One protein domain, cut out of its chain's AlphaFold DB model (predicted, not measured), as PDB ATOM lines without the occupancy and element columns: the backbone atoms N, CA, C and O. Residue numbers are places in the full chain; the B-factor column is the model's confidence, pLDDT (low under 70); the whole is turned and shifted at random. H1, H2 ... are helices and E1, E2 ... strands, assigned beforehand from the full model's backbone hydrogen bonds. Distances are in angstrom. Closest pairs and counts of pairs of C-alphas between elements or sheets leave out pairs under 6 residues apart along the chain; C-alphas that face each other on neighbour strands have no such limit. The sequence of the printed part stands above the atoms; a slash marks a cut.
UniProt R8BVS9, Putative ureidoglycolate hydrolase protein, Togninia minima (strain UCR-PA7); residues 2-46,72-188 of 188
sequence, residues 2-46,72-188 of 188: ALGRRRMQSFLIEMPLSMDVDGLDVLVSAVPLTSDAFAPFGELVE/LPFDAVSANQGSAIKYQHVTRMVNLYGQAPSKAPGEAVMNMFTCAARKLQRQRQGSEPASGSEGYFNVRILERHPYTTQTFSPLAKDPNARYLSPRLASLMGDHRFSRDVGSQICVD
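Overview. This is residues 2 to 46 and 72 to 188 of the 188 residues of the protein "Putative ureidoglycolate hydrolase protein" of Togninia minima (strain UCR-PA7) (UniProt R8BVS9). Little regular structure is here: long loops spread from a small sheet of E1, E5 and E4, while the hairpin E2 and E3 lies far off and residues 2 to 10 stick out as a tail. The 162 printed residues hold only 23 in named elements, in the order E1 H1 E2 E3 E4 E5, mostly strand. The mixed sheet runs E1, E5, E4; the whole is loose, radius of gyration of the C-alphas 21.1 A, spanning 72 by 61 by 37 A.

Along the chain. Find C-alpha 30 at (181.496, 179.680, 201.060), where E1, residues 30 to 32, begins. H1 is residues 35 to 38, E2 77 to 79, E3 84 to 86. E4, residues 164 to 168, measures 13.2 A; E5, 183 to 187, measures 13.7 A, ending at (187.824, 179.812, 200.396).

Arrangement. Parallel E1 and E5 bring N 31 and O 185 within hydrogen-bond range, 2.9 A. In the antiparallel hairpin E4 and E5, look at N 165 and O 186, 2.9 A. H1 only grazes this sheet with residues 37 to 38; too short for an O i to N i+4 pair, it has its 1 O i to N i+3 pair within range. In the antiparallel hairpin E2 and E3, N 79 and O 84 are 2.8 A apart; E3 and E4 are apart.

Size, cuts and confidence. Residues 47 to 71 are cut out, C-alphas 46 and 72 being 14.0 A apart. Links E3 to E4 and E4 to E5 are long. Look for pLDDT under 70 at residues 2 to 25, 123 to 134 and 170 to 188.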
ATOM      1  N   ALA A   2     194.654 123.638 175.505       34.28
ATOM      2  CA  ALA A   2     193.667 124.127 176.456       34.28
ATOM      3  C   ALA A   2     193.762 125.669 176.415       34.28
ATOM      4  O   ALA A   2     194.861 126.219 176.453       34.28
ATOM      5  N   LEU A   3     192.619 126.353 176.295       34.00
ATOM      6  CA  LEU A   3     192.511 127.811 176.382       34.00
ATOM      7  C   LEU A   3     192.856 128.260 177.813       34.00
ATOM      8  O   LEU A   3     192.146 127.919 178.761       34.00
ATOM      9  N   GLY A   4     193.921 129.046 177.968       31.45
ATOM     10  CA  GLY A   4     194.278 129.684 179.234       31.45
ATOM     11  C   GLY A   4     193.289 130.796 179.583       31.45
ATOM     12  O   GLY A   4     193.325 131.880 179.002       31.45
ATOM     13  N   ARG A   5     192.390 130.528 180.538       36.91
ATOM     14  CA  ARG A   5     191.480 131.519 181.127       36.91
ATOM     15  C   ARG A   5     192.294 132.629 181.803       36.91
ATOM     16  O   ARG A   5     192.890 132.404 182.854       36.91
ATOM     17  N   ARG A   6     192.274 133.842 181.242       39.22
ATOM     18  CA  ARG A   6     192.662 135.056 181.974       39.22
ATOM     19  C   ARG A   6     191.655 135.244 183.110       39.22
ATOM     20  O   ARG A   6     190.481 135.494 182.855       39.22
ATOM     21  N   ARG A   7     192.098 135.083 184.361       37.12
ATOM     22  CA  ARG A   7     191.328 135.519 185.532       37.12
ATOM     23  C   ARG A   7     191.166 137.034 185.424       37.12
ATOM     24  O   ARG A   7     192.145 137.760 185.561       37.12
ATOM     25  N   MET A   8     189.943 137.497 185.167       30.31
ATOM     26  CA  MET A   8     189.553 138.872 185.466       30.31
ATOM     27  C   MET A   8     189.711 139.046 186.976       30.31
ATOM     28  O   MET A   8     188.935 138.494 187.753       30.31
ATOM     29  N   GLN A   9     190.769 139.737 187.396       36.09
ATOM     30  CA  GLN A   9     190.827 140.288 188.740       36.09
ATOM     31  C   GLN A   9     189.749 141.366 188.791       36.09
ATOM     32  O   GLN A   9     189.826 142.375 188.093       36.09
ATOM     33  N   SER A  10     188.690 141.095 189.545       34.19
ATOM     34  CA  SER A  10     187.678 142.080 189.889       34.19
ATOM     35  C   SER A  10     188.362 143.183 190.691       34.19
ATOM     36  O   SER A  10     188.632 143.018 191.881       34.19
ATOM     37  N   PHE A  11     188.682 144.291 190.032       33.03
ATOM     38  CA  PHE A  11     188.943 145.545 190.717       33.03
ATOM     39  C   PHE A  11     187.652 145.889 191.455       33.03
ATOM     40  O   PHE A  11     186.631 146.161 190.824       33.03
ATOM     41  N   LEU A  12     187.668 145.806 192.784       35.22
ATOM     42  CA  LEU A  12     186.646 146.446 193.601       35.22
ATOM     43  C   LEU A  12     186.834 147.950 193.395       35.22
ATOM     44  O   LEU A  12     187.595 148.600 194.102       35.22
ATOM     45  N   ILE A  13     186.210 148.474 192.342       37.38
ATOM     46  CA  ILE A  13     185.896 149.889 192.227       37.38
ATOM     47  C   ILE A  13     185.009 150.148 193.443       37.38
ATOM     48  O   ILE A  13     183.894 149.624 193.494       37.38
ATOM     49  N   GLU A  14     185.519 150.850 194.461       43.75
ATOM     50  CA  GLU A  14     184.634 151.379 195.496       43.75
ATOM     51  C   GLU A  14     183.575 152.195 194.762       43.75
ATOM     52  O   GLU A  14     183.880 153.182 194.090       43.75
ATOM     53  N   MET A  15     182.339 151.703 194.802       32.69
ATOM     54  CA  MET A  15     181.216 152.414 194.223       32.69
ATOM     55  C   MET A  15     181.139 153.778 194.911       32.69
ATOM     56  O   MET A  15     181.274 153.827 196.140       32.69
ATOM     57  N   PRO A  16     180.930 154.875 194.162       43.53
ATOM     58  CA  PRO A  16     180.683 156.164 194.785       43.53
ATOM     59  C   PRO A  16     179.535 155.985 195.777       43.53
ATOM     60  O   PRO A  16     178.490 155.424 195.440       43.53
ATOM     61  N   LEU A  17     179.752 156.410 197.019       44.38
ATOM     62  CA  LEU A  17     178.684 156.438 198.002       44.38
ATOM     63  C   LEU A  17     177.663 157.472 197.512       44.38
ATOM     64  O   LEU A  17     177.905 158.674 197.602       44.38
ATOM     65  N   SER A  18     176.554 157.007 196.938       46.03
ATOM     66  CA  SER A  18     175.448 157.881 196.557       46.03
ATOM     67  C   SER A  18     174.685 158.243 197.821       46.03
ATOM     68  O   SER A  18     174.037 157.392 198.428       46.03
ATOM     69  N   MET A  19     174.805 159.497 198.237       54.53
ATOM     70  CA  MET A  19     174.002 160.068 199.309       54.53
ATOM     71  C   MET A  19     172.744 160.642 198.655       54.53
ATOM     72  O   MET A  19     172.850 161.608 197.901       54.53
ATOM     73  N   ASP A  20     171.581 160.030 198.880       54.12
ATOM     74  CA  ASP A  20     170.309 160.682 198.562       54.12
ATOM     75  C   ASP A  20     169.968 161.602 199.731       54.12
ATOM     76  O   ASP A  20     169.824 161.150 200.866       54.12
ATOM     77  N   VAL A  21     169.932 162.904 199.469       61.31
ATOM     78  CA  VAL A  21     169.609 163.916 200.477       61.31
ATOM     79  C   VAL A  21     168.114 164.239 200.387       61.31
ATOM     80  O   VAL A  21     167.756 165.404 200.344       61.31
ATOM     81  N   ASP A  22     167.243 163.230 200.268       54.50
ATOM     82  CA  ASP A  22     165.771 163.345 200.194       54.50
ATOM     83  C   ASP A  22     165.257 164.513 199.315       54.50
ATOM     84  O   ASP A  22     164.324 165.234 199.673       54.50
ATOM     85  N   GLY A  23     165.889 164.748 198.159       56.41
ATOM     86  CA  GLY A  23     165.526 165.851 197.257       56.41
ATOM     87  C   GLY A  23     165.801 167.272 197.784       56.41
ATOM     88  O   GLY A  23     165.277 168.233 197.218       56.41
ATOM     89  N   LEU A  24     166.608 167.438 198.838       59.94
ATOM     90  CA  LEU A  24     167.075 168.745 199.296       59.94
ATOM     91  C   LEU A  24     168.167 169.291 198.371       59.94
ATOM     92  O   LEU A  24     169.283 168.772 198.307       59.94
ATOM     93  N   ASP A  25     167.876 170.438 197.763       65.81
ATOM     94  CA  ASP A  25     168.904 171.341 197.261       65.81
ATOM     95  C   ASP A  25     169.585 172.020 198.461       65.81
ATOM     96  O   ASP A  25     169.101 173.015 199.008       65.81
ATOM     97  N   VAL A  26     170.711 171.456 198.907       74.44
ATOM     98  CA  VAL A  26     171.513 172.040 199.989       74.44
ATOM     99  C   VAL A  26     172.348 173.185 199.429       74.44
ATOM    100  O   VAL A  26     173.280 172.977 198.647       74.44
ATOM    101  N   LEU A  27     172.033 174.405 199.859       75.81
ATOM    102  CA  LEU A  27     172.847 175.573 199.562       75.81
ATOM    103  C   LEU A  27     173.841 175.820 200.698       75.81
ATOM    104  O   LEU A  27     173.447 176.083 201.831       75.81
ATOM    105  N   VAL A  28     175.133 175.775 200.374       81.88
ATOM    106  CA  VAL A  28     176.218 176.061 201.318       81.88
ATOM    107  C   VAL A  28     176.906 177.356 200.909       81.88
ATOM    108  O   VAL A  28     177.385 177.484 199.781       81.88
ATOM    109  N   SER A  29     176.970 178.309 201.834       82.81
ATOM    110  CA  SER A  29     177.758 179.525 201.652       82.81
ATOM    111  C   SER A  29     179.240 179.216 201.822       82.81
ATOM    112  O   SER A  29     179.639 178.528 202.762       82.81
ATOM    113  N   ALA A  30     180.055 179.750 200.921       83.25
ATOM    114  CA  ALA A  30     181.496 179.680 201.060       83.25
ATOM    115  C   ALA A  30     181.956 180.628 202.181       83.25
ATOM    116  O   ALA A  30     181.508 181.774 202.249       83.25
ATOM    117  N   VAL A  31     182.826 180.144 203.061       84.62
ATOM    118  CA  VAL A  31     183.376 180.895 204.199       84.62
ATOM    119  C   VAL A  31     184.903 180.951 204.102       84.62
ATOM    120  O   VAL A  31     185.489 180.113 203.415       84.62
ATOM    121  N   PRO A  32     185.576 181.909 204.763       88.50
ATOM    122  CA  PRO A  32     187.036 181.950 204.782       88.50
ATOM    123  C   PRO A  32     187.642 180.633 205.280       88.50
ATOM    124  O   PRO A  32     187.157 180.038 206.245       88.50
ATOM    125  N   LEU A  33     188.702 180.182 204.615       88.38
ATOM    126  CA  LEU A  33     189.490 179.038 205.044       88.38
ATOM    127  C   LEU A  33     190.338 179.439 206.256       88.38
ATOM    128  O   LEU A  33     191.233 180.268 206.151       88.38
ATOM    129  N   THR A  34     190.046 178.846 207.411       90.19
ATOM    130  CA  THR A  34     190.847 178.993 208.632       90.19
ATOM    131  C   THR A  34     191.141 177.620 209.219       90.19
ATOM    132  O   THR A  34     190.382 176.673 208.992       90.19
ATOM    133  N   SER A  35     192.222 177.506 209.995       89.12
ATOM    134  CA  SER A  35     192.577 176.252 210.671       89.12
ATOM    135  C   SER A  35     191.420 175.716 211.523       89.12
ATOM    136  O   SER A  35     191.045 174.556 211.383       89.12
ATOM    137  N   ASP A  36     190.796 176.565 212.345       89.69
ATOM    138  CA  ASP A  36     189.709 176.155 213.245       89.69
ATOM    139  C   ASP A  36     188.483 175.652 212.482       89.69
ATOM    140  O   ASP A  36     187.904 174.621 212.826       89.69
ATOM    141  N   ALA A  37     188.098 176.359 211.418       86.88
ATOM    142  CA  ALA A  37     186.929 175.991 210.638       86.88
ATOM    143  C   ALA A  37     187.194 174.753 209.756       86.88
ATOM    144  O   ALA A  37     186.260 174.054 209.373       86.88
ATOM    145  N   PHE A  38     188.461 174.454 209.448       90.38
ATOM    146  CA  PHE A  38     188.853 173.285 208.660       90.38
ATOM    147  C   PHE A  38     189.191 172.041 209.503       90.38
ATOM    148  O   PHE A  38     189.177 170.931 208.968       90.38
ATOM    149  N   ALA A  39     189.429 172.198 210.810       90.25
ATOM    150  CA  ALA A  39     189.865 171.134 211.718       90.25
ATOM    151  C   ALA A  39     189.034 169.830 211.669       90.25
ATOM    152  O   ALA A  39     189.630 168.754 211.754       90.25
ATOM    153  N   PRO A  40     187.694 169.848 211.480       90.31
ATOM    154  CA  PRO A  40     186.915 168.610 211.353       90.31
ATOM    155  C   PRO A  40     187.213 167.793 210.084       90.31
ATOM    156  O   PRO A  40     186.854 166.617 210.014       90.31
ATOM    157  N   PHE A  41     187.823 168.404 209.065       88.75
ATOM    158  CA  PHE A  41     188.038 167.809 207.742       88.75
ATOM    159  C   PHE A  41     189.511 167.493 207.453       88.75
ATOM    160  O   PHE A  41     189.798 166.688 206.563       88.75
ATOM    161  N   GLY A  42     190.437 168.133 208.165       91.12
ATOM    162  CA  GLY A  42     191.872 167.973 207.981       91.12
ATOM    163  C   GLY A  42     192.664 169.122 208.598       91.12
ATOM    164  O   GLY A  42     192.198 169.800 209.506       91.12
ATOM    165  N   GLU A  43     193.869 169.342 208.081       92.19
ATOM    166  CA  GLU A  43     194.787 170.391 208.536       92.19
ATOM    167  C   GLU A  43     194.952 171.455 207.442       92.19
ATOM    168  O   GLU A  43     195.057 171.124 206.256       92.19
ATOM    169  N   LEU A  44     194.986 172.730 207.835       92.31
ATOM    170  CA  LEU A  44     195.354 173.835 206.951       92.31
ATOM    171  C   LEU A  44     196.871 174.042 207.011       92.31
ATOM    172  O   LEU A  44     197.425 174.295 208.079       92.31
ATOM    173  N   VAL A  45     197.548 173.939 205.865       92.25
ATOM    174  CA  VAL A  45     198.994 174.180 205.765       92.25
ATOM    175  C   VAL A  45     199.233 175.611 205.305       92.25
ATOM    176  O   VAL A  45     199.138 175.917 204.118       92.25
ATOM    177  N   GLU A  46     199.581 176.475 206.250       91.06
ATOM    178  CA  GLU A  46     199.900 177.883 206.012       91.06
ATOM    179  C   GLU A  46     201.116 178.329 206.836       91.06
ATOM    180  O   GLU A  46     201.605 177.597 207.699       91.06
ATOM    181  N   LEU A  72     206.654 179.670 219.740       85.88
ATOM    182  CA  LEU A  72     206.124 179.565 218.386       85.88
ATOM    183  C   LEU A  72     205.396 178.219 218.230       85.88
ATOM    184  O   LEU A  72     205.800 177.234 218.853       85.88
ATOM    185  N   PRO A  73     204.339 178.152 217.402       90.06
ATOM    186  CA  PRO A  73     203.606 176.910 217.192       90.06
ATOM    187  C   PRO A  73     204.489 175.858 216.507       90.06
ATOM    188  O   PRO A  73     205.519 176.189 215.918       90.06
ATOM    189  N   PHE A  74     204.056 174.595 216.542       90.12
ATOM    190  CA  PHE A  74     204.705 173.491 215.821       90.12
ATOM    191  C   PHE A  74     206.182 173.274 216.193       90.12
ATOM    192  O   PHE A  74     207.004 173.021 215.311       90.12
ATOM    193  N   ASP A  75     206.531 173.424 217.476       89.25
ATOM    194  CA  ASP A  75     207.896 173.247 217.995       89.25
ATOM    195  C   ASP A  75     208.952 173.942 217.121       89.25
ATOM    196  O   ASP A  75     209.969 173.353 216.737       89.25
ATOM    197  N   ALA A  76     208.660 175.185 216.718       89.19
ATOM    198  CA  ALA A  76     209.456 175.860 215.709       89.19
ATOM    199  C   ALA A  76     210.905 176.046 216.170       89.19
ATOM    200  O   ALA A  76     211.173 176.478 217.292       89.19
ATOM    201  N   VAL A  77     211.843 175.785 215.262       86.12
ATOM    202  CA  VAL A  77     213.277 175.948 215.521       86.12
ATOM    203  C   VAL A  77     213.884 176.998 214.603       86.12
ATOM    204  O   VAL A  77     213.458 177.174 213.458       86.12
ATOM    205  N   SER A  78     214.921 177.671 215.097       85.25
ATOM    206  CA  SER A  78     215.816 178.445 214.240       85.25
ATOM    207  C   SER A  78     216.550 177.516 213.276       85.25
ATOM    208  O   SER A  78     217.055 176.462 213.666       85.25
ATOM    209  N   ALA A  79     216.607 177.908 212.009       84.88
ATOM    210  CA  ALA A  79     217.294 177.194 210.946       84.88
ATOM    211  C   ALA A  79     218.200 178.148 210.157       84.88
ATOM    212  O   ALA A  79     218.095 179.373 210.254       84.88
ATOM    213  N   ASN A  80     219.108 177.570 209.366       88.00
ATOM    214  CA  ASN A  80     220.020 178.306 208.486       88.00
ATOM    215  C   ASN A  80     220.774 179.432 209.218       88.00
ATOM    216  O   ASN A  80     220.790 180.571 208.756       88.00
ATOM    217  N   GLN A  81     221.363 179.118 210.378       85.31
ATOM    218  CA  GLN A  81     222.174 180.058 211.173       85.31
ATOM    219  C   GLN A  81     221.409 181.332 211.579       85.31
ATOM    220  O   GLN A  81     221.977 182.417 211.607       85.31
ATOM    221  N   GLY A  82     220.110 181.216 211.869       78.50
ATOM    222  CA  GLY A  82     219.310 182.365 212.293       78.50
ATOM    223  C   GLY A  82     218.676 183.157 211.146       78.50
ATOM    224  O   GLY A  82     218.274 184.303 211.324       78.50
ATOM    225  N   SER A  83     218.580 182.580 209.948       84.25
ATOM    226  CA  SER A  83     217.915 183.235 208.809       84.25
ATOM    227  C   SER A  83     216.551 182.637 208.465       84.25
ATOM    228  O   SER A  83     215.813 183.220 207.672       84.25
ATOM    229  N   ALA A  84     216.178 181.505 209.067       89.19
ATOM    230  CA  ALA A  84     214.906 180.839 208.815       89.19
ATOM    231  C   ALA A  84     214.249 180.353 210.110       89.19
ATOM    232  O   ALA A  84     214.924 179.977 211.067       89.19
ATOM    233  N   ILE A  85     212.916 180.310 210.104       89.94
ATOM    234  CA  ILE A  85     212.115 179.589 211.096       89.94
ATOM    235  C   ILE A  85     211.638 178.300 210.434       89.94
ATOM    236  O   ILE A  85     211.063 178.339 209.346       89.94
ATOM    237  N   LYS A  86     211.860 177.161 211.086       91.50
ATOM    238  CA  LYS A  86     211.338 175.866 210.654       91.50
ATOM    239  C   LYS A  86     210.224 175.429 211.600       91.50
ATOM    240  O   LYS A  86     210.508 174.969 212.701       91.50
ATOM    241  N   TYR A  87     208.979 175.536 211.143       92.94
ATOM    242  CA  TYR A  87     207.816 174.935 211.800       92.94
ATOM    243  C   TYR A  87     207.813 173.427 211.535       92.94
ATOM    244  O   TYR A  87     207.906 172.988 210.386       92.94
ATOM    245  N   GLN A  88     207.776 172.621 212.590       92.44
ATOM    246  CA  GLN A  88     207.967 171.180 212.492       92.44
ATOM    247  C   GLN A  88     206.622 170.473 212.357       92.44
ATOM    248  O   GLN A  88     205.680 170.763 213.081       92.44
ATOM    249  N   HIS A  89     206.538 169.485 211.466       92.06
ATOM    250  CA  HIS A  89     205.367 168.602 211.372       92.06
ATOM    251  C   HIS A  89     204.022 169.338 211.208       92.06
ATOM    252  O   HIS A  89     203.025 168.912 211.779       92.06
ATOM    253  N   VAL A  90     203.990 170.411 210.405       91.75
ATOM    254  CA  VAL A  90     202.771 171.208 210.132       91.75
ATOM    255  C   VAL A  90     201.607 170.390 209.559       91.75
ATOM    256  O   VAL A  90     200.467 170.829 209.607       91.75
ATOM    257  N   THR A  91     201.898 169.209 209.009       91.75
ATOM    258  CA  THR A  91     200.910 168.184 208.677       91.75
ATOM    259  C   THR A  91     201.549 166.791 208.684       91.75
ATOM    260  O   THR A  91     202.782 166.664 208.621       91.75
ATOM    261  N   ARG A  92     200.734 165.729 208.747       90.75
ATOM    262  CA  ARG A  92     201.187 164.329 208.648       90.75
ATOM    263  C   ARG A  92     200.567 163.613 207.453       90.75
ATOM    264  O   ARG A  92     199.357 163.437 207.377       90.75
ATOM    265  N   MET A  93     201.422 163.098 206.571       90.88
ATOM    266  CA  MET A  93     200.990 162.193 205.508       90.88
ATOM    267  C   MET A  93     200.680 160.813 206.095       90.88
ATOM    268  O   MET A  93     201.545 160.189 206.712       90.88
ATOM    269  N   VAL A  94     199.458 160.330 205.889       92.25
ATOM    270  CA  VAL A  94     199.001 159.023 206.372       92.25
ATOM    271  C   VAL A  94     198.910 158.062 205.193       92.25
ATOM    272  O   VAL A  94     198.268 158.368 204.193       92.25
ATOM    273  N   ASN A  95     199.524 156.888 205.328       93.06
ATOM    274  CA  ASN A  95     199.473 155.806 204.349       93.06
ATOM    275  C   ASN A  95     198.929 154.537 205.018       93.06
ATOM    276  O   ASN A  95     199.621 153.894 205.808       93.06
ATOM    277  N   LEU A  96     197.689 154.175 204.693       94.12
ATOM    278  CA  LEU A  96     197.001 152.978 205.185       94.12
ATOM    279  C   LEU A  96     196.788 151.944 204.073       94.12
ATOM    280  O   LEU A  96     195.956 151.054 204.222       94.12
ATOM    281  N   TYR A  97     197.529 152.010 202.964       92.94
ATOM    282  CA  TYR A  97     197.345 151.082 201.842       92.94
ATOM    283  C   TYR A  97     197.571 149.605 202.220       92.94
ATOM    284  O   TYR A  97     196.947 148.722 201.637       92.94
ATOM    285  N   GLY A  98     198.342 149.311 203.275       91.75
ATOM    286  CA  GLY A  98     198.421 147.951 203.841       91.75
ATOM    287  C   GLY A  98     197.077 147.412 204.375       91.75
ATOM    288  O   GLY A  98     196.851 146.198 204.431       91.75
ATOM    289  N   GLN A  99     196.150 148.306 204.730       92.56
ATOM    290  CA  GLN A  99     194.789 147.981 205.161       92.56
ATOM    291  C   GLN A  99     193.811 147.877 203.984       92.56
ATOM    292  O   GLN A  99     192.760 147.257 204.136       92.56
ATOM    293  N   ALA A 100     194.168 148.395 202.804       93.25
ATOM    294  CA  ALA A 100     193.309 148.351 201.627       93.25
ATOM    295  C   ALA A 100     193.022 146.900 201.176       93.25
ATOM    296  O   ALA A 100     193.869 146.013 201.360       93.25
ATOM    297  N   PRO A 101     191.864 146.628 200.540       93.50
ATOM    298  CA  PRO A 101     191.523 145.294 200.036       93.50
ATOM    299  C   PRO A 101     192.518 144.752 199.005       93.50
ATOM    300  O   PRO A 101     192.735 143.547 198.934       93.50
ATOM    301  N   SER A 102     193.151 145.638 198.229       92.38
ATOM    302  CA  SER A 102     194.134 145.261 197.209       92.38
ATOM    303  C   SER A 102     195.447 144.734 197.790       92.38
ATOM    304  O   SER A 102     196.171 144.037 197.085       92.38
ATOM    305  N   LYS A 103     195.774 145.091 199.045       88.81
ATOM    306  CA  LYS A 103     197.070 144.829 199.699       88.81
ATOM    307  C   LYS A 103     198.291 145.362 198.944       88.81
ATOM    308  O   LYS A 103     199.420 145.013 199.282       88.81
ATOM    309  N   ALA A 104     198.080 146.219 197.948       91.62
ATOM    310  CA  ALA A 104     199.166 146.893 197.261       91.62
ATOM    311  C   ALA A 104     199.796 147.925 198.210       91.62
ATOM    312  O   ALA A 104     199.052 148.638 198.884       91.62
ATOM    313  N   PRO A 105     201.134 148.025 198.286       93.38
ATOM    314  CA  PRO A 105     201.777 149.078 199.058       93.38
ATOM    315  C   PRO A 105     201.474 150.449 198.437       93.38
ATOM    316  O   PRO A 105     201.402 150.585 197.217       93.38
ATOM    317  N   GLY A 106     201.300 151.459 199.287       91.19
ATOM    318  CA  GLY A 106     201.184 152.855 198.869       91.19
ATOM    319  C   GLY A 106     202.532 153.563 198.946       91.19
ATOM    320  O   GLY A 106     203.335 153.258 199.830       91.19
ATOM    321  N   GLU A 107     202.748 154.540 198.072       93.44
ATOM    322  CA  GLU A 107     203.920 155.418 198.063       93.44
ATOM    323  C   GLU A 107     203.462 156.881 198.108       93.44
ATOM    324  O   GLU A 107     202.463 157.249 197.487       93.44
ATOM    325  N   ALA A 108     204.187 157.718 198.854       92.50
ATOM    326  CA  ALA A 108     203.959 159.155 198.838       92.50
ATOM    327  C   ALA A 108     204.539 159.737 197.545       92.50
ATOM    328  O   ALA A 108     205.743 159.668 197.312       92.50
ATOM    329  N   VAL A 109     203.679 160.324 196.717       94.25
ATOM    330  CA  VAL A 109     204.062 160.901 195.425       94.25
ATOM    331  C   VAL A 109     203.691 162.377 195.363       94.25
ATOM    332  O   VAL A 109     202.686 162.802 195.934       94.25
ATOM    333  N   MET A 110     204.490 163.160 194.639       95.75
ATOM    334  CA  MET A 110     204.199 164.562 194.347       95.75
ATOM    335  C   MET A 110     203.702 164.681 192.910       95.75
ATOM    336  O   MET A 110     204.390 164.281 191.976       95.75
ATOM    337  N   ASN A 111     202.512 165.249 192.738       95.69
ATOM    338  CA  ASN A 111     201.892 165.463 191.436       95.69
ATOM    339  C   ASN A 111     201.546 166.941 191.258       95.69
ATOM    340  O   ASN A 111     201.271 167.643 192.231       95.69
ATOM    341  N   MET A 112     201.516 167.400 190.008       95.50
ATOM    342  CA  MET A 112     201.095 168.752 189.653       95.50
ATOM    343  C   MET A 112     199.768 168.697 188.901       95.50
ATOM    344  O   MET A 112     199.667 168.058 187.856       95.50
ATOM    345  N   PHE A 113     198.770 169.408 189.417       93.94
ATOM    346  CA  PHE A 113     197.505 169.635 188.729       93.94
ATOM    347  C   PHE A 113     197.498 171.035 188.111       93.94
ATOM    348  O   PHE A 113     197.669 172.029 188.810       93.94
ATOM    349  N   THR A 114     197.255 171.119 186.804       93.56
ATOM    350  CA  THR A 114     196.932 172.373 186.106       93.56
ATOM    351  C   THR A 114     195.438 172.412 185.828       93.56
ATOM    352  O   THR A 114     194.947 171.744 184.915       93.56
ATOM    353  N   CYS A 115     194.710 173.172 186.643       88.56
ATOM    354  CA  CYS A 115     193.251 173.230 186.614       88.56
ATOM    355  C   CYS A 115     192.753 174.491 185.899       88.56
ATOM    356  O   CYS A 115     193.271 175.584 186.117       88.56
ATOM    357  N   ALA A 116     191.703 174.356 185.089       89.88
ATOM    358  CA  ALA A 116     190.959 175.501 184.571       89.88
ATOM    359  C   ALA A 116     189.926 175.990 185.602       89.88
ATOM    360  O   ALA A 116     189.299 175.179 186.289       89.88
ATOM    361  N   ALA A 117     189.692 177.304 185.659       88.69
ATOM    362  CA  ALA A 117     188.631 177.878 186.483       88.69
ATOM    363  C   ALA A 117     187.246 177.359 186.057       88.69
ATOM    364  O   ALA A 117     186.943 177.201 184.868       88.69
ATOM    365  N   ARG A 118     186.376 177.098 187.037       87.75
ATOM    366  CA  ARG A 118     185.001 176.637 186.803       87.75
ATOM    367  C   ARG A 118     184.066 177.844 186.726       87.75
ATOM    368  O   ARG A 118     184.153 178.750 187.542       87.75
ATOM    369  N   LYS A 119     183.152 177.849 185.750       86.25
ATOM    370  CA  LYS A 119     182.150 178.916 185.605       86.25
ATOM    371  C   LYS A 119     181.060 178.769 186.667       86.25
ATOM    372  O   LYS A 119     180.491 177.685 186.801       86.25
ATOM    373  N   LEU A 120     180.742 179.860 187.359       86.62
ATOM    374  CA  LEU A 120     179.595 179.930 188.263       86.62
ATOM    375  C   LEU A 120     178.290 180.065 187.464       86.62
ATOM    376  O   LEU A 120     178.241 180.713 186.416       86.62
ATOM    377  N   GLN A 121     177.226 179.437 187.954       83.19
ATOM    378  CA  GLN A 121     175.880 179.567 187.404       83.19
ATOM    379  C   GLN A 121     175.176 180.766 188.045       83.19
ATOM    380  O   GLN A 121     175.226 180.950 189.257       83.19
ATOM    381  N   ARG A 122     174.485 181.577 187.242       75.75
ATOM    382  CA  ARG A 122     173.660 182.679 187.756       75.75
ATOM    383  C   ARG A 122     172.365 182.130 188.366       75.75
ATOM    384  O   ARG A 122     171.783 181.195 187.817       75.75
ATOM    385  N   GLN A 123     171.899 182.744 189.455       64.44
ATOM    386  CA  GLN A 123     170.563 182.508 190.014       64.44
ATOM    387  C   GLN A 123     169.494 182.673 188.922       64.44
ATOM    388  O   GLN A 123     169.565 183.606 188.117       64.44
ATOM    389  N   ARG A 124     168.513 181.762 188.850       57.38
ATOM    390  CA  ARG A 124     167.381 181.928 187.923       57.38
ATOM    391  C   ARG A 124     166.595 183.189 188.310       57.38
ATOM    392  O   ARG A 124     166.380 183.432 189.494       57.38
ATOM    393  N   GLN A 125     166.188 183.981 187.314       48.53
ATOM    394  CA  GLN A 125     165.396 185.205 187.506       48.53
ATOM    395  C   GLN A 125     164.150 184.915 188.360       48.53
ATOM    396  O   GLN A 125     163.385 184.015 188.018       48.53
ATOM    397  N   GLY A 126     163.956 185.667 189.450       54.66
ATOM    398  CA  GLY A 126     162.751 185.601 190.293       54.66
ATOM    399  C   GLY A 126     162.994 185.506 191.802       54.66
ATOM    400  O   GLY A 126     162.046 185.611 192.571       54.66
ATOM    401  N   SER A 127     164.240 185.336 192.243       54.19
ATOM    402  CA  SER A 127     164.634 185.506 193.645       54.19
ATOM    403  C   SER A 127     165.678 186.613 193.706       54.19
ATOM    404  O   SER A 127     166.662 186.561 192.966       54.19
ATOM    405  N   GLU A 128     165.413 187.649 194.505       50.97
ATOM    406  CA  GLU A 128     166.363 188.740 194.724       50.97
ATOM    407  C   GLU A 128     167.710 188.134 195.137       50.97
ATOM    408  O   GLU A 128     167.739 187.284 196.038       50.97
ATOM    409  N   PRO A 129     168.819 188.492 194.464       49.16
ATOM    410  CA  PRO A 129     170.124 188.030 194.887       49.16
ATOM    411  C   PRO A 129     170.336 188.497 196.324       49.16
ATOM    412  O   PRO A 129     170.192 189.683 196.631       49.16
ATOM    413  N   ALA A 130     170.694 187.572 197.215       53.38
ATOM    414  CA  ALA A 130     171.290 187.975 198.478       53.38
ATOM    415  C   ALA A 130     172.495 188.856 198.114       53.38
ATOM    416  O   ALA A 130     173.370 188.423 197.359       53.38
ATOM    417  N   SER A 131     172.459 190.117 198.547       42.66
ATOM    418  CA  SER A 131     173.446 191.140 198.195       42.66
ATOM    419  C   SER A 131     174.868 190.563 198.256       42.66
ATOM    420  O   SER A 131     175.330 190.187 199.332       42.66
ATOM    421  N   GLY A 132     175.529 190.440 197.096       51.66
ATOM    422  CA  GLY A 132     176.924 189.992 196.983       51.66
ATOM    423  C   GLY A 132     177.197 188.597 196.392       51.66
ATOM    424  O   GLY A 132     178.366 188.235 196.296       51.66
ATOM    425  N   SER A 133     176.206 187.797 195.969       56.25
ATOM    426  CA  SER A 133     176.499 186.465 195.391       56.25
ATOM    427  C   SER A 133     176.990 186.524 193.928       56.25
ATOM    428  O   SER A 133     176.215 186.858 193.030       56.25
ATOM    429  N   GLU A 134     178.240 186.122 193.658       65.69
ATOM    430  CA  GLU A 134     178.823 186.047 192.296       65.69
ATOM    431  C   GLU A 134     178.303 184.862 191.445       65.69
ATOM    432  O   GLU A 134     178.576 184.768 190.245       65.69
ATOM    433  N   GLY A 135     177.508 183.967 192.040       77.69
ATOM    434  CA  GLY A 135     176.879 182.813 191.396       77.69
ATOM    435  C   GLY A 135     177.052 181.522 192.200       77.69
ATOM    436  O   GLY A 135     177.621 181.522 193.287       77.69
ATOM    437  N   TYR A 136     176.562 180.408 191.658       82.75
ATOM    438  CA  TYR A 136     176.576 179.095 192.307       82.75
ATOM    439  C   TYR A 136     177.500 178.115 191.592       82.75
ATOM    440  O   TYR A 136     177.503 178.019 190.361       82.75
ATOM    441  N   PHE A 137     178.232 177.325 192.371       85.75
ATOM    442  CA  PHE A 137     178.942 176.154 191.878       85.75
ATOM    443  C   PHE A 137     178.158 174.889 192.241       85.75
ATOM    444  O   PHE A 137     178.029 174.548 193.411       85.75
ATOM    445  N   ASN A 138     177.620 174.198 191.233       86.38
ATOM    446  CA  ASN A 138     176.851 172.974 191.451       86.38
ATOM    447  C   ASN A 138     177.798 171.789 191.707       86.38
ATOM    448  O   ASN A 138     178.447 171.288 190.780       86.38
ATOM    449  N   VAL A 139     177.869 171.354 192.966       84.50
ATOM    450  CA  VAL A 139     178.612 170.168 193.397       84.50
ATOM    451  C   VAL A 139     177.701 168.952 193.279       84.50
ATOM    452  O   VAL A 139     176.707 168.845 193.986       84.50
ATOM    453  N   ARG A 140     178.049 168.021 192.386       84.81
ATOM    454  CA  ARG A 140     177.279 166.778 192.174       84.81
ATOM    455  C   ARG A 140     177.954 165.533 192.729       84.81
ATOM    456  O   ARG A 140     177.302 164.512 192.897       84.81
ATOM    457  N   ILE A 141     179.269 165.593 192.911       82.62
ATOM    458  CA  ILE A 141     180.098 164.458 193.302       82.62
ATOM    459  C   ILE A 141     181.144 164.976 194.281       82.62
ATOM    460  O   ILE A 141     181.774 166.005 194.027       82.62
ATOM    461  N   LEU A 142     181.315 164.242 195.376       85.69
ATOM    462  CA  LEU A 142     182.448 164.351 196.281       85.69
ATOM    463  C   LEU A 142     183.226 163.037 196.226       85.69
ATOM    464  O   LEU A 142     182.643 161.964 196.069       85.69
ATOM    465  N   GLU A 143     184.540 163.132 196.360       86.19
ATOM    466  CA  GLU A 143     185.435 161.981 196.413       86.19
ATOM    467  C   GLU A 143     186.105 161.883 197.784       86.19
ATOM    468  O   GLU A 143     186.195 162.861 198.530       86.19
ATOM    469  N   ARG A 144     186.559 160.676 198.135       89.31
ATOM    470  CA  ARG A 144     187.329 160.422 199.355       89.31
ATOM    471  C   ARG A 144     188.437 159.414 199.086       89.31
ATOM    472  O   ARG A 144     188.288 158.527 198.247       89.31
ATOM    473  N   HIS A 145     189.498 159.501 199.879       90.38
ATOM    474  CA  HIS A 145     190.612 158.560 199.861       90.38
ATOM    475  C   HIS A 145     190.688 157.826 201.209       90.38
ATOM    476  O   HIS A 145     191.356 158.297 202.126       90.38
ATOM    477  N   PRO A 146     190.006 156.677 201.374       91.31
ATOM    478  CA  PRO A 146     189.855 156.032 202.685       91.31
ATOM    479  C   PRO A 146     191.169 155.519 203.292       91.31
ATOM    480  O   PRO A 146     191.229 155.259 204.490       91.31
ATOM    481  N   TYR A 147     192.222 155.379 202.481       93.31
ATOM    482  CA  TYR A 147     193.503 154.811 202.902       93.31
ATOM    483  C   TYR A 147     194.684 155.782 202.795       93.31
ATOM    484  O   TYR A 147     195.825 155.360 202.978       93.31
ATOM    485  N   THR A 148     194.453 157.060 202.482       93.50
ATOM    486  CA  THR A 148     195.542 158.040 202.378       93.50
ATOM    487  C   THR A 148     195.073 159.467 202.607       93.50
ATOM    488  O   THR A 148     193.946 159.829 202.283       93.50
ATOM    489  N   THR A 149     195.975 160.308 203.104       94.12
ATOM    490  CA  THR A 149     195.826 161.769 203.031       94.12
ATOM    491  C   THR A 149     196.079 162.273 201.610       94.12
ATOM    492  O   THR A 149     196.823 161.650 200.850       94.12
ATOM    493  N   GLN A 150     195.516 163.435 201.281       94.19
ATOM    494  CA  GLN A 150     195.788 164.174 200.050       94.19
ATOM    495  C   GLN A 150     195.924 165.663 200.384       94.19
ATOM    496  O   GLN A 150     195.032 166.243 201.005       94.19
ATOM    497  N   THR A 151     197.033 166.273 199.967       94.12
ATOM    498  CA  THR A 151     197.354 167.681 200.235       94.12
ATOM    499  C   THR A 151     197.443 168.442 198.921       94.12
ATOM    500  O   THR A 151     198.099 167.988 197.984       94.12
ATOM    501  N   PHE A 152     196.814 169.616 198.862       93.88
ATOM    502  CA  PHE A 152     196.931 170.547 197.743       93.88
ATOM    503  C   PHE A 152     197.595 171.830 198.229       93.88
ATOM    504  O   PHE A 152     197.207 172.370 199.259       93.88
ATOM    505  N   SER A 153     198.584 172.312 197.479       92.12
ATOM    506  CA  SER A 153     199.248 173.586 197.739       92.12
ATOM    507  C   SER A 153     199.348 174.362 196.425       92.12
ATOM    508  O   SER A 153     199.927 173.840 195.465       92.12
ATOM    509  N   PRO A 154     198.749 175.563 196.325       91.31
ATOM    510  CA  PRO A 154     198.859 176.374 195.124       91.31
ATOM    511  C   PRO A 154     200.307 176.850 194.954       91.31
ATOM    512  O   PRO A 154     200.882 177.478 195.838       91.31
ATOM    513  N   LEU A 155     200.902 176.561 193.794       90.25
ATOM    514  CA  LEU A 155     202.287 176.956 193.494       90.25
ATOM    515  C   LEU A 155     202.409 178.407 193.012       90.25
ATOM    516  O   LEU A 155     203.499 178.973 193.021       90.25
ATOM    517  N   ALA A 156     201.302 179.004 192.575       84.25
ATOM    518  CA  ALA A 156     201.245 180.381 192.120       84.25
ATOM    519  C   ALA A 156     200.117 181.117 192.836       84.25
ATOM    520  O   ALA A 156     198.997 180.612 192.953       84.25
ATOM    521  N   LYS A 157     200.425 182.338 193.270       73.25
ATOM    522  CA  LYS A 157     199.442 183.275 193.798       73.25
ATOM    523  C   LYS A 157     199.007 184.205 192.674       73.25
ATOM    524  O   LYS A 157     199.734 185.128 192.322       73.25
ATOM    525  N   ASP A 158     197.823 183.966 192.127       79.19
ATOM    526  CA  ASP A 158     197.097 184.998 191.390       79.19
ATOM    527  C   ASP A 158     196.229 185.750 192.413       79.19
ATOM    528  O   ASP A 158     195.349 185.135 193.017       79.19
ATOM    529  N   PRO A 159     196.464 187.053 192.662       75.56
ATOM    530  CA  PRO A 159     195.687 187.819 193.638       75.56
ATOM    531  C   PRO A 159     194.190 187.899 193.300       75.56
ATOM    532  O   PRO A 159     193.387 188.194 194.188       75.56
ATOM    533  N   ASN A 160     193.810 187.613 192.052       78.31
ATOM    534  CA  ASN A 160     192.423 187.564 191.596       78.31
ATOM    535  C   ASN A 160     191.834 186.146 191.611       78.31
ATOM    536  O   ASN A 160     190.634 185.990 191.400       78.31
ATOM    537  N   ALA A 161     192.648 185.116 191.858       76.81
ATOM    538  CA  ALA A 161     192.161 183.755 192.011       76.81
ATOM    539  C   ALA A 161     191.787 183.477 193.471       76.81
ATOM    540  O   ALA A 161     192.411 183.977 194.408       76.81
ATOM    541  N   ARG A 162     190.751 182.660 193.640       80.69
ATOM    542  CA  ARG A 162     190.336 182.074 194.914       80.69
ATOM    543  C   ARG A 162     190.128 180.586 194.698       80.69
ATOM    544  O   ARG A 162     189.599 180.187 193.655       80.69
ATOM    545  N   TYR A 163     190.531 179.774 195.666       84.06
ATOM    546  CA  TYR A 163     190.341 178.326 195.604       84.06
ATOM    547  C   TYR A 163     189.221 177.918 196.554       84.06
ATOM    548  O   TYR A 163     189.222 178.288 197.721       84.06
ATOM    549  N   LEU A 164     188.259 177.145 196.046       83.38
ATOM    550  CA  LEU A 164     187.168 176.587 196.843       83.38
ATOM    551  C   LEU A 164     187.498 175.143 197.223       83.38
ATOM    552  O   LEU A 164     187.805 174.334 196.345       83.38
ATOM    553  N   SER A 165     187.362 174.797 198.504       80.81
ATOM    554  CA  SER A 165     187.446 173.412 198.983       80.81
ATOM    555  C   SER A 165     186.117 172.975 199.608       80.81
ATOM    556  O   SER A 165     185.905 173.192 200.803       80.81
ATOM    557  N   PRO A 166     185.196 172.375 198.824       77.44
ATOM    558  CA  PRO A 166     183.983 171.769 199.358       77.44
ATOM    559  C   PRO A 166     184.311 170.514 200.158       77.44
ATOM    560  O   PRO A 166     184.987 169.616 199.652       77.44
ATOM    561  N   ARG A 167     183.819 170.438 201.396       79.56
ATOM    562  CA  ARG A 167     184.019 169.296 202.287       79.56
ATOM    563  C   ARG A 167     182.727 168.928 203.004       79.56
ATOM    564  O   ARG A 167     181.875 169.768 203.289       79.56
ATOM    565  N   LEU A 168     182.615 167.643 203.308       74.00
ATOM    566  CA  LEU A 168     181.519 167.072 204.070       74.00
ATOM    567  C   LEU A 168     182.104 166.121 205.109       74.00
ATOM    568  O   LEU A 168     182.880 165.228 204.760       74.00
ATOM    569  N   ALA A 169     181.764 166.329 206.379       70.31
ATOM    570  CA  ALA A 169     182.261 165.504 207.465       70.31
ATOM    571  C   ALA A 169     181.578 164.138 207.384       70.31
ATOM    572  O   ALA A 169     180.359 164.047 207.253       70.31
ATOM    573  N   SER A 170     182.354 163.059 207.453       59.47
ATOM    574  CA  SER A 170     181.787 161.717 207.533       59.47
ATOM    575  C   SER A 170     181.629 161.335 209.002       59.47
ATOM    576  O   SER A 170     182.620 161.213 209.717       59.47
ATOM    577  N   LEU A 171     180.389 161.123 209.451       46.19
ATOM    578  CA  LEU A 171     180.110 160.448 210.719       46.19
ATOM    579  C   LEU A 171     180.411 158.954 210.539       46.19
ATOM    580  O   LEU A 171     179.527 158.165 210.213       46.19
ATOM    581  N   MET A 172     181.667 158.544 210.689       40.12
ATOM    582  CA  MET A 172     181.978 157.122 210.842       40.12
ATOM    583  C   MET A 172     181.864 156.738 212.319       40.12
ATOM    584  O   MET A 172     182.837 156.767 213.065       40.12
ATOM    585  N   GLY A 173     180.635 156.399 212.715       37.25
ATOM    586  CA  GLY A 173     180.267 155.848 214.018       37.25
ATOM    587  C   GLY A 173     178.747 155.887 214.213       37.25
ATOM    588  O   GLY A 173     178.187 156.964 214.360       37.25
ATOM    589  N   ASP A 174     178.117 154.710 214.231       30.69
ATOM    590  CA  ASP A 174     176.684 154.423 214.415       30.69
ATOM    591  C   ASP A 174     175.706 154.686 213.251       30.69
ATOM    592  O   ASP A 174     175.626 155.750 212.649       30.69
ATOM    593  N   HIS A 175     174.867 153.672 212.996       31.91
ATOM    594  CA  HIS A 175     173.756 153.616 212.032       31.91
ATOM    595  C   HIS A 175     172.581 154.564 212.354       31.91
ATOM    596  O   HIS A 175     171.417 154.238 212.125       31.91
ATOM    597  N   ARG A 176     172.851 155.753 212.892       29.12
ATOM    598  CA  ARG A 176     171.846 156.791 213.110       29.12
ATOM    599  C   ARG A 176     172.363 158.093 212.520       29.12
ATOM    600  O   ARG A 176     173.221 158.745 213.101       29.12
ATOM    601  N   PHE A 177     171.817 158.455 211.358       33.81
ATOM    602  CA  PHE A 177     171.937 159.794 210.791       33.81
ATOM    603  C   PHE A 177     171.467 160.811 211.841       33.81
ATOM    604  O   PHE A 177     170.269 160.975 212.073       33.81
ATOM    605  N   SER A 178     172.418 161.461 212.510       30.77
ATOM    606  CA  SER A 178     172.158 162.710 213.214       30.77
ATOM    607  C   SER A 178     172.056 163.821 212.172       30.77
ATOM    608  O   SER A 178     172.792 163.821 211.186       30.77
ATOM    609  N   ARG A 179     171.140 164.766 212.385       36.06
ATOM    610  CA  ARG A 179     170.874 165.900 211.483       36.06
ATOM    611  C   ARG A 179     172.038 166.902 211.384       36.06
ATOM    612  O   ARG A 179     171.983 167.787 210.543       36.06
ATOM    613  N   ASP A 180     173.092 166.722 212.178       33.88
ATOM    614  CA  ASP A 180     174.268 167.597 212.241       33.88
ATOM    615  C   ASP A 180     175.467 167.023 211.465       33.88
ATOM    616  O   ASP A 180     176.543 166.784 212.019       33.88
ATOM    617  N   VAL A 181     175.303 166.776 210.164       43.38
ATOM    618  CA  VAL A 181     176.456 166.518 209.286       43.38
ATOM    619  C   VAL A 181     177.062 167.868 208.906       43.38
ATOM    620  O   VAL A 181     176.477 168.617 208.129       43.38
ATOM    621  N   GLY A 182     178.229 168.199 209.462       46.22
ATOM    622  CA  GLY A 182     178.940 169.434 209.130       46.22
ATOM    623  C   GLY A 182     179.342 169.469 207.652       46.22
ATOM    624  O   GLY A 182     180.238 168.735 207.230       46.22
ATOM    625  N   SER A 183     178.681 170.311 206.859       49.06
ATOM    626  CA  SER A 183     179.075 170.646 205.487       49.06
ATOM    627  C   SER A 183     179.685 172.041 205.460       49.06
ATOM    628  O   SER A 183     179.048 172.987 205.925       49.06
ATOM    629  N   GLN A 184     180.880 172.190 204.891       53.47
ATOM    630  CA  GLN A 184     181.535 173.492 204.788       53.47
ATOM    631  C   GLN A 184     182.282 173.630 203.462       53.47
ATOM    632  O   GLN A 184     182.911 172.690 202.976       53.47
ATOM    633  N   ILE A 185     182.206 174.820 202.868       54.59
ATOM    634  CA  ILE A 185     183.034 175.213 201.728       54.59
ATOM    635  C   ILE A 185     183.970 176.305 202.222       54.59
ATOM    636  O   ILE A 185     183.510 177.377 202.610       54.59
ATOM    637  N   CYS A 186     185.269 176.036 202.193       46.69
ATOM    638  CA  CYS A 186     186.279 177.017 202.566       46.69
ATOM    639  C   CYS A 186     186.876 177.695 201.325       46.69
ATOM    640  O   CYS A 186     187.052 177.035 200.295       46.69
ATOM    641  N   VAL A 187     187.185 178.989 201.437       52.31
ATOM    642  CA  VAL A 187     187.824 179.812 200.396       52.31
ATOM    643  C   VAL A 187     189.171 180.329 200.894       52.31
ATOM    644  O   VAL A 187     189.207 180.962 201.948       52.31
ATOM    645  N   ASP A 188     190.236 180.074 200.136       48.81
ATOM    646  CA  ASP A 188     191.546 180.749 200.256       48.81
ATOM    647  C   ASP A 188     191.551 182.047 199.431       48.81
ATOM    648  O   ASP A 188     191.168 181.964 198.233       48.81
TER     649      ASP A 188